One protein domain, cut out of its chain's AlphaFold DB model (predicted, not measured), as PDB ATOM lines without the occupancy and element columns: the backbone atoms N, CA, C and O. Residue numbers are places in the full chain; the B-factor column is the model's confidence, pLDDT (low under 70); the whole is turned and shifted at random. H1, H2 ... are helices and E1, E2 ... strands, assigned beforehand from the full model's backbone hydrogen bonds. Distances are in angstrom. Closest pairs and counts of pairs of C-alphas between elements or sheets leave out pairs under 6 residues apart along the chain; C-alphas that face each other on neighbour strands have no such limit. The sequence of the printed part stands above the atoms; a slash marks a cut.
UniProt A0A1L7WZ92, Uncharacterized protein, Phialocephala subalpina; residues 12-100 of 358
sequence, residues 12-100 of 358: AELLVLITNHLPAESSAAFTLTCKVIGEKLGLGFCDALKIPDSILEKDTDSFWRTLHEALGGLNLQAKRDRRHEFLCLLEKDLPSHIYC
ATOM      1  N   ALA A  12      38.435 -26.974 -47.603       96.38
ATOM      2  CA  ALA A  12      37.135 -26.657 -47.009       96.38
ATOM      3  C   ALA A  12      36.967 -25.144 -46.786       96.38
ATOM      4  O   ALA A  12      35.893 -24.601 -47.027       96.38
ATOM      5  N   GLU A  13      38.045 -24.450 -46.434       96.94
ATOM      6  CA  GLU A  13      38.101 -23.013 -46.169       96.94
ATOM      7  C   GLU A  13      37.723 -22.190 -47.406       96.94
ATOM      8  O   GLU A  13      36.941 -21.243 -47.310       96.94
ATOM      9  N   LEU A  14      38.222 -22.580 -48.586       96.75
ATOM     10  CA  LEU A  14      37.868 -21.914 -49.843       96.75
ATOM     11  C   LEU A  14      36.408 -22.164 -50.213       96.75
ATOM     12  O   LEU A  14      35.730 -21.249 -50.679       96.75
ATOM     13  N   LEU A  15      35.907 -23.382 -49.987       96.19
ATOM     14  CA  LEU A  15      34.497 -23.688 -50.219       96.19
ATOM     15  C   LEU A  15      33.596 -22.874 -49.282       96.19
ATOM     16  O   LEU A  15      32.602 -22.323 -49.751       96.19
ATOM     17  N   VAL A  16      33.943 -22.740 -47.997       94.06
ATOM     18  CA  VAL A  16      33.208 -21.901 -47.033       94.06
ATOM     19  C   VAL A  16      33.203 -20.440 -47.480       94.06
ATOM     20  O   VAL A  16      32.143 -19.819 -47.492       94.06
ATOM     21  N   LEU A  17      34.352 -19.904 -47.909       93.69
ATOM     22  CA  LEU A  17      34.454 -18.527 -48.398       93.69
ATOM     23  C   LEU A  17      33.539 -18.288 -49.605       93.69
ATOM     24  O   LEU A  17      32.744 -17.353 -49.585       93.69
ATOM     25  N   ILE A  18      33.593 -19.161 -50.619       93.75
ATOM     26  CA  ILE A  18      32.700 -19.091 -51.788       93.75
ATOM     27  C   ILE A  18      31.238 -19.130 -51.334       93.75
ATOM     28  O   ILE A  18      30.435 -18.299 -51.751       93.75
ATOM     29  N   THR A  19      30.904 -20.064 -50.444       93.00
ATOM     30  CA  THR A  19      29.530 -20.298 -49.982       93.00
ATOM     31  C   THR A  19      28.968 -19.114 -49.189       93.00
ATOM     32  O   THR A  19      27.781 -18.819 -49.316       93.00
ATOM     33  N   ASN A  20      29.804 -18.393 -48.435       90.44
ATOM     34  CA  ASN A  20      29.426 -17.177 -47.701       90.44
ATOM     35  C   ASN A  20      29.087 -15.986 -48.613       90.44
ATOM     36  O   ASN A  20      28.415 -15.055 -48.174       90.44
ATOM     37  N   HIS A  21      29.540 -16.001 -49.869       91.19
ATOM     38  CA  HIS A  21      29.215 -14.967 -50.856       91.19
ATOM     39  C   HIS A  21      27.965 -15.290 -51.685       91.19
ATOM     40  O   HIS A  21      27.527 -14.467 -52.490       91.19
ATOM     41  N   LEU A  22      27.385 -16.477 -51.504       87.88
ATOM     42  CA  LEU A  22      26.158 -16.879 -52.173       87.88
ATOM     43  C   LEU A  22      24.924 -16.469 -51.341       87.88
ATOM     44  O   LEU A  22      24.990 -16.424 -50.112       87.88
ATOM     45  N   PRO A  23      23.772 -16.188 -51.981       85.62
ATOM     46  CA  PRO A  23      22.486 -16.134 -51.286       85.62
ATOM     47  C   PRO A  23      22.200 -17.451 -50.556       85.62
ATOM     48  O   PRO A  23      22.612 -18.504 -51.033       85.62
ATOM     49  N   ALA A  24      21.439 -17.417 -49.458       85.69
ATOM     50  CA  ALA A  24      21.198 -18.587 -48.602       85.69
ATOM     51  C   ALA A  24      20.691 -19.821 -49.375       85.69
ATOM     52  O   ALA A  24      21.116 -20.945 -49.112       85.69
ATOM     53  N   GLU A  25      19.820 -19.614 -50.363       87.06
ATOM     54  CA  GLU A  25      19.293 -20.656 -51.246       87.06
ATOM     55  C   GLU A  25      20.397 -21.281 -52.106       87.06
ATOM     56  O   GLU A  25      20.504 -22.500 -52.200       87.06
ATOM     57  N   SER A  26      21.250 -20.445 -52.703       90.44
ATOM     58  CA  SER A  26      22.396 -20.874 -53.505       90.44
ATOM     59  C   SER A  26      23.462 -21.558 -52.649       90.44
ATOM     60  O   SER A  26      24.035 -22.550 -53.089       90.44
ATOM     61  N   SER A  27      23.701 -21.081 -51.425       91.50
ATOM     62  CA  SER A  27      24.612 -21.707 -50.461       91.50
ATOM     63  C   SER A  27      24.137 -23.107 -50.073       91.50
ATOM     64  O   SER A  27      24.917 -24.062 -50.080       91.50
ATOM     65  N   ALA A  28      22.842 -23.253 -49.777       90.94
ATOM     66  CA  ALA A  28      22.246 -24.545 -49.468       90.94
ATOM     67  C   ALA A  28      22.245 -25.474 -50.690       90.94
ATOM     68  O   ALA A  28      22.666 -26.623 -50.575       90.94
ATOM     69  N   ALA A  29      21.862 -24.974 -51.871       91.44
ATOM     70  CA  ALA A  29      21.944 -25.729 -53.120       91.44
ATOM     71  C   ALA A  29      23.369 -26.233 -53.364       91.44
ATOM     72  O   ALA A  29      23.566 -27.425 -53.580       91.44
ATOM     73  N   PHE A  30      24.366 -25.351 -53.251       93.38
ATOM     74  CA  PHE A  30      25.776 -25.686 -53.422       93.38
ATOM     75  C   PHE A  30      26.227 -26.776 -52.446       93.38
ATOM     76  O   PHE A  30      26.837 -27.760 -52.865       93.38
ATOM     77  N   THR A  31      25.834 -26.660 -51.176       93.62
ATOM     78  CA  THR A  31      26.090 -27.670 -50.136       93.62
ATOM     79  C   THR A  31      25.493 -29.035 -50.497       93.62
ATOM     80  O   THR A  31      26.109 -30.068 -50.239       93.62
ATOM     81  N   LEU A  32      24.323 -29.052 -51.140       91.62
ATOM     82  CA  LEU A  32      23.599 -30.267 -51.521       91.62
ATOM     83  C   LEU A  32      24.014 -30.846 -52.889       91.62
ATOM     84  O   LEU A  32      23.581 -31.945 -53.226       91.62
ATOM     85  N   THR A  33      24.866 -30.165 -53.665       92.56
ATOM     86  CA  THR A  33      25.271 -30.630 -55.011       92.56
ATOM     87  C   THR A  33      26.019 -31.962 -54.999       92.56
ATOM     88  O   THR A  33      25.852 -32.767 -55.915       92.56
ATOM     89  N   CYS A  34      26.862 -32.218 -53.991       93.25
ATOM     90  CA  CYS A  34      27.493 -33.523 -53.820       93.25
ATOM     91  C   CYS A  34      27.888 -33.799 -52.367       93.25
ATOM     92  O   CYS A  34      28.217 -32.888 -51.604       93.25
ATOM     93  N   LYS A  35      27.956 -35.090 -52.022       93.38
ATOM     94  CA  LYS A  35      28.299 -35.569 -50.677       93.38
ATOM     95  C   LYS A  35      29.622 -34.996 -50.151       93.38
ATOM     96  O   LYS A  35      29.668 -34.555 -49.016       93.38
ATOM     97  N   VAL A  36      30.669 -34.945 -50.979       95.31
ATOM     98  CA  VAL A  36      32.002 -34.456 -50.568       95.31
ATOM     99  C   VAL A  36      31.983 -32.966 -50.219       95.31
ATOM    100  O   VAL A  36      32.642 -32.546 -49.273       95.31
ATOM    101  N   ILE A  37      31.241 -32.153 -50.980       95.56
ATOM    102  CA  ILE A  37      31.089 -30.721 -50.691       95.56
ATOM    103  C   ILE A  37      30.259 -30.545 -49.418       95.56
ATOM    104  O   ILE A  37      30.670 -29.796 -48.535       95.56
ATOM    105  N   GLY A  38      29.160 -31.293 -49.279       94.38
ATOM    106  CA  GLY A  38      28.338 -31.285 -48.070       94.38
ATOM    107  C   GLY A  38      29.105 -31.694 -46.807       94.38
ATOM    108  O   GLY A  38      28.963 -31.051 -45.774       94.38
ATOM    109  N   GLU A  39      29.975 -32.704 -46.884       95.25
ATOM    110  CA  GLU A  39      30.844 -33.117 -45.770       95.25
ATOM    111  C   GLU A  39      31.852 -32.028 -45.381       95.25
ATOM    112  O   GLU A  39      32.114 -31.836 -44.196       95.25
ATOM    113  N   LYS A  40      32.399 -31.292 -46.359       95.88
ATOM    114  CA  LYS A  40      33.356 -30.201 -46.110       95.88
ATOM    115  C   LYS A  40      32.703 -28.948 -45.534       95.88
ATOM    116  O   LYS A  40      33.295 -28.300 -44.678       95.88
ATOM    117  N   LEU A  41      31.526 -28.583 -46.035       94.81
ATOM    118  CA  LEU A  41      30.803 -27.380 -45.613       94.81
ATOM    119  C   LEU A  41      29.970 -27.602 -44.343       94.81
ATOM    120  O   LEU A  41      29.647 -26.645 -43.640       94.81
ATOM    121  N   GLY A  42      29.607 -28.854 -44.056       92.31
ATOM    122  CA  GLY A  42      28.609 -29.190 -43.049       92.31
ATOM    123  C   GLY A  42      27.194 -28.767 -43.462       92.31
ATOM    124  O   GLY A  42      26.952 -28.245 -44.548       92.31
ATOM    125  N   LEU A  43      26.225 -28.983 -42.569       88.75
ATOM    126  CA  LEU A  43      24.815 -28.636 -42.808       88.75
ATOM    127  C   LEU A  43      24.437 -27.221 -42.338       88.75
ATOM    128  O   LEU A  43      23.285 -26.824 -42.495       88.75
ATOM    129  N   GLY A  44      25.388 -26.441 -41.810       86.75
ATOM    130  CA  GLY A  44      25.124 -25.104 -41.261       86.75
ATOM    131  C   GLY A  44      24.509 -24.135 -42.277       86.75
ATOM    132  O   GLY A  44      23.606 -23.372 -41.950       86.75
ATOM    133  N   PHE A  45      24.896 -24.231 -43.552       86.25
ATOM    134  CA  PHE A  45      24.297 -23.427 -44.627       86.25
ATOM    135  C   PHE A  45      22.840 -23.806 -44.936       86.25
ATOM    136  O   PHE A  45      22.086 -22.985 -45.454       86.25
ATOM    137  N   CYS A  46      22.408 -25.018 -44.574       84.50
ATOM    138  CA  CYS A  46      21.004 -25.416 -44.651       84.50
ATOM    139  C   CYS A  46      20.192 -24.897 -43.453       84.50
ATOM    140  O   CYS A  46      18.973 -24.757 -43.559       84.50
ATOM    141  N   ASP A  47      20.831 -24.575 -42.322       82.81
ATOM    142  CA  ASP A  47      20.133 -24.049 -41.142       82.81
ATOM    143  C   ASP A  47      19.557 -22.652 -41.387       82.81
ATOM    144  O   ASP A  47      18.474 -22.340 -40.889       82.81
ATOM    145  N   ALA A  48      20.195 -21.854 -42.250       76.56
ATOM    146  CA  ALA A  48      19.655 -20.575 -42.711       76.56
ATOM    147  C   ALA A  48      18.273 -20.719 -43.386       76.56
ATOM    148  O   ALA A  48      17.464 -19.791 -43.368       76.56
ATOM    149  N   LEU A  49      17.952 -21.898 -43.931       76.50
ATOM    150  CA  LEU A  49      16.637 -22.187 -44.501       76.50
ATOM    151  C   LEU A  49      15.590 -22.567 -43.449       76.50
ATOM    152  O   LEU A  49      14.397 -22.538 -43.750       76.50
ATOM    153  N   LYS A  50      15.987 -22.917 -42.222       77.25
ATOM    154  CA  LYS A  50      15.039 -23.262 -41.149       77.25
ATOM    155  C   LYS A  50      14.351 -22.029 -40.568       77.25
ATOM    156  O   LYS A  50      13.237 -22.150 -40.060       77.25
ATOM    157  N   ILE A  51      14.985 -20.859 -40.665       72.50
ATOM    158  CA  ILE A  51      14.430 -19.585 -40.203       72.50
ATOM    159  C   ILE A  51      13.418 -19.094 -41.256       72.50
ATOM    160  O   ILE A  51      13.809 -18.832 -42.395       72.50
ATOM    161  N   PRO A  52      12.112 -19.002 -40.936       65.06
ATOM    162  CA  PRO A  52      11.126 -18.459 -41.860       65.06
ATOM    163  C   PRO A  52      11.317 -16.948 -42.011       65.06
ATOM    164  O   PRO A  52      11.449 -16.244 -41.008       65.06
ATOM    165  N   ASP A  53      11.203 -16.428 -43.237       63.06
ATOM    166  CA  ASP A  53      11.236 -14.978 -43.483       63.06
ATOM    167  C   ASP A  53      10.103 -14.240 -42.729       63.06
ATOM    168  O   ASP A  53      10.224 -13.059 -42.437       63.06
ATOM    169  N   SER A  54       9.027 -14.926 -42.321       58.22
ATOM    170  CA  SER A  54       7.945 -14.331 -41.521       58.22
ATOM    171  C   SER A  54       8.364 -13.915 -40.105       58.22
ATOM    172  O   SER A  54       7.663 -13.126 -39.478       58.22
ATOM    173  N   ILE A  55       9.462 -14.466 -39.565       58.53
ATOM    174  CA  ILE A  55      10.025 -13.987 -38.289       58.53
ATOM    175  C   ILE A  55      10.686 -12.618 -38.496       58.53
ATOM    176  O   ILE A  55      10.615 -11.778 -37.608       58.53
ATOM    177  N   LEU A  56      11.219 -12.349 -39.692       52.25
ATOM    178  CA  LEU A  56      11.760 -11.033 -40.040       52.25
ATOM    179  C   LEU A  56      10.656  -9.975 -40.214       52.25
ATOM    180  O   LEU A  56      10.935  -8.795 -40.069       52.25
ATOM    181  N   GLU A  57       9.408 -10.373 -40.498       54.59
ATOM    182  CA  GLU A  57       8.292  -9.434 -40.712       54.59
ATOM    183  C   GLU A  57       7.526  -9.042 -39.446       54.59
ATOM    184  O   GLU A  57       6.851  -8.014 -39.440       54.59
ATOM    185  N   LYS A  58       7.559  -9.863 -38.389       52.47
ATOM    186  CA  LYS A  58       6.742  -9.618 -37.188       52.47
ATOM    187  C   LYS A  58       7.374  -8.661 -36.178       52.47
ATOM    188  O   LYS A  58       6.652  -8.194 -35.308       52.47
ATOM    189  N   ASP A  59       8.662  -8.353 -36.327       46.75
ATOM    190  CA  ASP A  59       9.413  -7.477 -35.411       46.75
ATOM    191  C   ASP A  59       9.843  -6.141 -36.038       46.75
ATOM    192  O   ASP A  59      10.488  -5.310 -35.401       46.75
ATOM    193  N   THR A  60       9.478  -5.887 -37.295       47.91
ATOM    194  CA  THR A  60       9.749  -4.594 -37.924       47.91
ATOM    195  C   THR A  60       8.637  -3.615 -37.583       47.91
ATOM    196  O   THR A  60       7.579  -3.605 -38.215       47.91
ATOM    197  N   ASP A  61       8.914  -2.798 -36.567       53.44
ATOM    198  CA  ASP A  61       8.253  -1.529 -36.267       53.44
ATOM    199  C   ASP A  61       7.879  -0.772 -37.561       53.44
ATOM    200  O   ASP A  61       8.586  -0.866 -38.570       53.44
ATOM    201  N   SER A  62       6.779  -0.012 -37.550       59.94
ATOM    202  CA  SER A  62       6.235   0.681 -38.737       59.94
ATOM    203  C   SER A  62       7.291   1.501 -39.500       59.94
ATOM    204  O   SER A  62       7.248   1.603 -40.725       59.94
ATOM    205  N   PHE A  63       8.296   1.989 -38.772       61.12
ATOM    206  CA  PHE A  63       9.483   2.671 -39.269       61.12
ATOM    207  C   PHE A  63      10.358   1.818 -40.213       61.12
ATOM    208  O   PHE A  63      10.747   2.283 -41.287       61.12
ATOM    209  N   TRP A  64      10.639   0.556 -39.869       56.88
ATOM    210  CA  TRP A  64      11.465  -0.342 -40.688       56.88
ATOM    211  C   TRP A  64      10.762  -0.773 -41.973       56.88
ATOM    212  O   TRP A  64      11.434  -1.021 -42.969       56.88
ATOM    213  N   ARG A  65       9.426  -0.810 -41.975       58.94
ATOM    214  CA  ARG A  65       8.613  -1.100 -43.164       58.94
ATOM    215  C   ARG A  65       8.779  -0.007 -44.225       58.94
ATOM    216  O   ARG A  65       9.126  -0.314 -45.363       58.94
ATOM    217  N   THR A  66       8.668   1.257 -43.813       65.25
ATOM    218  CA  THR A  66       8.885   2.437 -44.669       65.25
ATOM    219  C   THR A  66      10.329   2.520 -45.172       65.25
ATOM    220  O   THR A  66      10.574   2.840 -46.335       65.25
ATOM    221  N   LEU A  67      11.307   2.176 -44.327       57.47
ATOM    222  CA  LEU A  67      12.720   2.162 -44.711       57.47
ATOM    223  C   LEU A  67      13.058   1.006 -45.678       57.47
ATOM    224  O   LEU A  67      13.846   1.193 -46.606       57.47
ATOM    225  N   HIS A  68      12.438  -0.169 -45.515       60.41
ATOM    226  CA  HIS A  68      12.586  -1.301 -46.440       60.41
ATOM    227  C   HIS A  68      11.970  -1.021 -47.815       60.41
ATOM    228  O   HIS A  68      12.561  -1.388 -48.836       60.41
ATOM    229  N   GLU A  69      10.810  -0.364 -47.847       62.31
ATOM    230  CA  GLU A  69      10.176   0.104 -49.083       62.31
ATOM    231  C   GLU A  69      11.039   1.158 -49.793       62.31
ATOM    232  O   GLU A  69      11.195   1.089 -51.011       62.31
ATOM    233  N   ALA A  70      11.682   2.059 -49.040       60.75
ATOM    234  CA  ALA A  70      12.536   3.113 -49.588       60.75
ATOM    235  C   ALA A  70      13.919   2.638 -50.082       60.75
ATOM    236  O   ALA A  70      14.478   3.261 -50.982       60.75
ATOM    237  N   LEU A  71      14.490   1.561 -49.518       51.59
ATOM    238  CA  LEU A  71      15.880   1.152 -49.796       51.59
ATOM    239  C   LEU A  71      16.058  -0.234 -50.445       51.59
ATOM    240  O   LEU A  71      17.172  -0.545 -50.869       51.59
ATOM    241  N   GLY A  72      15.033  -1.095 -50.546       54.59
ATOM    242  CA  GLY A  72      15.297  -2.478 -50.979       54.59
ATOM    243  C   GLY A  72      14.120  -3.428 -51.214       54.59
ATOM    244  O   GLY A  72      14.350  -4.638 -51.269       54.59
ATOM    245  N   GLY A  73      12.885  -2.943 -51.381       55.88
ATOM    246  CA  GLY A  73      11.700  -3.793 -51.593       55.88
ATOM    247  C   GLY A  73      11.818  -4.785 -52.765       55.88
ATOM    248  O   GLY A  73      11.359  -5.924 -52.663       55.88
ATOM    249  N   LEU A  74      12.535  -4.415 -53.834       58.81
ATOM    250  CA  LEU A  74      12.819  -5.304 -54.972       58.81
ATOM    251  C   LEU A  74      13.677  -6.524 -54.583       58.81
ATOM    252  O   LEU A  74      13.515  -7.599 -55.158       58.81
ATOM    253  N   ASN A  75      14.553  -6.398 -53.581       72.75
ATOM    254  CA  ASN A  75      15.436  -7.488 -53.160       72.75
ATOM    255  C   ASN A  75      14.694  -8.534 -52.309       72.75
ATOM    256  O   ASN A  75      14.961  -9.727 -52.433       72.75
ATOM    257  N   LEU A  76      13.720  -8.120 -51.489       74.88
ATOM    258  CA  LEU A  76      12.931  -9.047 -50.667       74.88
ATOM    259  C   LEU A  76      12.023  -9.945 -51.509       74.88
ATOM    260  O   LEU A  76      11.984 -11.153 -51.277       74.88
ATOM    261  N   GLN A  77      11.324  -9.385 -52.499       79.44
ATOM    262  CA  GLN A  77      10.493 -10.186 -53.399       79.44
ATOM    263  C   GLN A  77      11.359 -11.155 -54.216       79.44
ATOM    264  O   GLN A  77      11.102 -12.354 -54.208       79.44
ATOM    265  N   ALA A  78      12.467 -10.675 -54.791       82.44
ATOM    266  CA  ALA A  78      13.414 -11.531 -55.503       82.44
ATOM    267  C   ALA A  78      14.049 -12.613 -54.605       82.44
ATOM    268  O   ALA A  78      14.372 -13.704 -55.075       82.44
ATOM    269  N   LYS A  79      14.261 -12.340 -53.311       81.31
ATOM    270  CA  LYS A  79      14.710 -13.347 -52.336       81.31
ATOM    271  C   LYS A  79      13.621 -14.396 -52.093       81.31
ATOM    272  O   LYS A  79      13.912 -15.586 -52.141       81.31
ATOM    273  N   ARG A  80      12.367 -13.974 -51.903       83.56
ATOM    274  CA  ARG A  80      11.212 -14.878 -51.740       83.56
ATOM    275  C   ARG A  80      10.989 -15.766 -52.949       83.56
ATOM    276  O   ARG A  80      10.723 -16.951 -52.770       83.56
ATOM    277  N   ASP A  81      11.121 -15.210 -54.147       86.25
ATOM    278  CA  ASP A  81      10.957 -15.946 -55.398       86.25
ATOM    279  C   ASP A  81      12.083 -16.976 -55.572       86.25
ATOM    280  O   ASP A  81      11.799 -18.153 -55.784       86.25
ATOM    281  N   ARG A  82      13.346 -16.599 -55.318       85.19
ATOM    282  CA  ARG A  82      14.479 -17.548 -55.301       85.19
ATOM    283  C   ARG A  82      14.300 -18.658 -54.267       85.19
ATOM    284  O   ARG A  82      14.536 -19.830 -54.557       85.19
ATOM    285  N   ARG A  83      13.854 -18.308 -53.059       86.69
ATOM    286  CA  ARG A  83      13.563 -19.271 -51.989       86.69
ATOM    287  C   ARG A  83      12.437 -20.216 -52.373       86.69
ATOM    288  O   ARG A  83      12.528 -21.413 -52.110       86.69
ATOM    289  N   HIS A  84      11.386 -19.689 -52.984       89.25
ATOM    290  CA  HIS A  84      10.280 -20.474 -53.509       89.25
ATOM    291  C   HIS A  84      10.769 -21.481 -54.554       89.25
ATOM    292  O   HIS A  84      10.540 -22.675 -54.379       89.25
ATOM    293  N   GLU A  85      11.494 -21.027 -55.577       90.12
ATOM    294  CA  GLU A  85      12.053 -21.892 -56.622       90.12
ATOM    295  C   GLU A  85      12.928 -23.000 -56.031       90.12
ATOM    296  O   GLU A  85      12.731 -24.179 -56.329       90.12
ATOM    297  N   PHE A  86      13.842 -22.638 -55.128       90.44
ATOM    298  CA  PHE A  86      14.728 -23.592 -54.471       90.44
ATOM    299  C   PHE A  86      13.964 -24.647 -53.656       90.44
ATOM    300  O   PHE A  86      14.220 -25.845 -53.789       90.44
ATOM    301  N   LEU A  87      12.997 -24.235 -52.831       90.19
ATOM    302  CA  LEU A  87      12.222 -25.174 -52.018       90.19
ATOM    303  C   LEU A  87      11.294 -26.050 -52.871       90.19
ATOM    304  O   LEU A  87      11.114 -27.217 -52.536       90.19
ATOM    305  N   CYS A  88      10.753 -25.532 -53.976       90.50
ATOM    306  CA  CYS A  88       9.993 -26.319 -54.950       90.50
ATOM    307  C   CYS A  88      10.863 -27.374 -55.649       90.50
ATOM    308  O   CYS A  88      10.374 -28.461 -55.955       90.50
ATOM    309  N   LEU A  89      12.146 -27.084 -55.900       90.38
ATOM    310  CA  LEU A  89      13.090 -28.084 -56.404       90.38
ATOM    311  C   LEU A  89      13.338 -29.173 -55.356       90.38
ATOM    312  O   LEU A  89      13.116 -30.343 -55.654       90.38
ATOM    313  N   LEU A  90      13.686 -28.791 -54.123       91.62
ATOM    314  CA  LEU A  90      13.898 -29.749 -53.030       91.62
ATOM    315  C   LEU A  90      12.665 -30.599 -52.727       91.62
ATOM    316  O   LEU A  90      12.784 -31.771 -52.379       91.62
ATOM    317  N   GLU A  91      11.471 -30.016 -52.832       93.38
ATOM    318  CA  GLU A  91      10.231 -30.745 -52.631       93.38
ATOM    319  C   GLU A  91      10.173 -31.982 -53.538       93.38
ATOM    320  O   GLU A  91       9.809 -33.053 -53.053       93.38
ATOM    321  N   LYS A  92      10.550 -31.875 -54.818       90.62
ATOM    322  CA  LYS A  92      10.469 -32.989 -55.784       90.62
ATOM    323  C   LYS A  92      11.235 -34.227 -55.310       90.62
ATOM    324  O   LYS A  92      10.729 -35.335 -55.463       90.62
ATOM    325  N   ASP A  93      12.368 -34.016 -54.648       90.88
ATOM    326  CA  ASP A  93      13.252 -35.075 -54.147       90.88
ATOM    327  C   ASP A  93      12.879 -35.572 -52.739       90.88
ATOM    328  O   ASP A  93      13.478 -36.515 -52.221       90.88
ATOM    329  N   LEU A  94      11.874 -34.965 -52.096       93.62
ATOM    330  CA  LEU A  94      11.444 -35.275 -50.732       93.62
ATOM    331  C   LEU A  94       9.979 -35.743 -50.705       93.62
ATOM    332  O   LEU A  94       9.078 -34.943 -50.439       93.62
ATOM    333  N   PRO A  95       9.694 -37.044 -50.906       90.88
ATOM    334  CA  PRO A  95       8.328 -37.540 -51.108       90.88
ATOM    335  C   PRO A  95       7.349 -37.300 -49.954       90.88
ATOM    336  O   PRO A  95       6.141 -37.272 -50.167       90.88
ATOM    337  N   SER A  96       7.856 -37.140 -48.730       90.12
ATOM    338  CA  SER A  96       7.058 -36.872 -47.527       90.12
ATOM    339  C   SER A  96       7.016 -35.395 -47.132       90.12
ATOM    340  O   SER A  96       6.562 -35.080 -46.032       90.12
ATOM    341  N   HIS A  97       7.536 -34.494 -47.968       93.31
ATOM    342  CA  HIS A  97       7.544 -33.057 -47.702       93.31
ATOM    343  C   HIS A  97       6.745 -32.294 -48.755       93.31
ATOM    344  O   HIS A  97       6.683 -32.728 -49.897       93.31
ATOM    345  N   ILE A  98       6.146 -31.169 -48.384       93.38
ATOM    346  CA  ILE A  98       5.543 -30.205 -49.317       93.38
ATOM    347  C   ILE A  98       6.088 -28.818 -49.025       93.38
ATOM    348  O   ILE A  98       6.291 -28.463 -47.857       93.38
ATOM    349  N   TYR A  99       6.310 -28.017 -50.059       92.31
ATOM    350  CA  TYR A  99       6.563 -26.601 -49.883       92.31
ATOM    351  C   TYR A  99       5.255 -25.904 -49.503       92.31
ATOM    352  O   TYR A  99       4.269 -25.921 -50.238       92.31
ATOM    353  N   CYS A 100       5.237 -25.253 -48.341       89.50
ATOM    354  CA  CYS A 100       4.108 -24.427 -47.946       89.50
ATOM    355  C   CYS A 100       4.383 -22.965 -48.285       89.50
ATOM    356  O   CYS A 100       5.213 -22.325 -47.635       89.50
TER     357      CYS A 100
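Overview. This is residues 12 to 100 of the 358 residues of an uncharacterized protein of Phialocephala subalpina (UniProt A0A1L7WZ92). The main picture is a loose, open loop of chain closed on a cluster of four short helices: H1, H3 and H4 gather round H2, while H5 and H6 reach away from the cluster and the long helix H7 comes back past H2. Beyond H7 the chain turns, and the short strand E1 folds back beside the last turns of that helix; residues 92 to 97, at this turn, stick out. The printed part has 89 residues, with seven named helices and then one named strand along the chain, and it is mostly helix. It is loose, with a radius of gyration of the C-alphas of 15.2 A and spans of 45 by 34 by 20 A.

Arrangement. Start with H1, residues 12 to 20, and H2, residues 24 to 32: they touch as a helical hairpin, opposite ways at a shallow tilt of 32 degrees, only just short of steep, with the closest C-alphas, those of Thr 19 and Ser 27, 5.1 A apart. H2 is the hub, touching four helices. H3, residues 35 to 41, touches H2 only at the corner, where the closest C-alphas, those of Thr 31 and Gly 38, are 4.7 A apart. H3 also touches H1, about perpendicular at 79 degrees, with the C-alphas of Ala 12 and Lys 40 closest at 5.3 A. H4, residues 44 to 47, touches H2, with the C-alphas of Ala 28 and Cys 46 closest at 5.1 A. Next look at H5, residues 53 to 58, which touches no helix. H6, residues 62 to 71, and H7, residues 73 to 93, meet only through their link. With its residues 82 to 86 alone, H7 touches H2, the same way at a shallow tilt of 25 degrees; the closest C-alphas are those of Glu 25 and Arg 83, 5.9 A apart. E1, residues 97 to 100, pairs with no named strand; its closest C-alpha to H7 is that of Ile 98, 5.8 A from that of Glu 91. Every O i to N i+4 pair is within hydrogen-bond range in H1, H2, H3, H5 and H6, and 15 of 17 are in H7; H4 is too short for such a pair.

Along the chain. Find C-alpha 12 at (37.135, -26.657, -47.009); from there H1 runs 12.2 A, and H2 runs 12.3 A. H6 is 14.7 A long. H7 begins at C-alpha 73, (11.700, -3.793, -51.593), and runs 31.4 A. E1 ends at C-alpha 100, (4.108, -24.427, -47.946).

Size, cuts and confidence. The two C-alphas farthest apart, those of Val 36 and Ser 62, are 45.1 A apart. The printed part has no cut, and its links between named elements are tight. Read residues 52 to 74 with care: their pLDDT is under 70, while the mean of the printed part is 81.0.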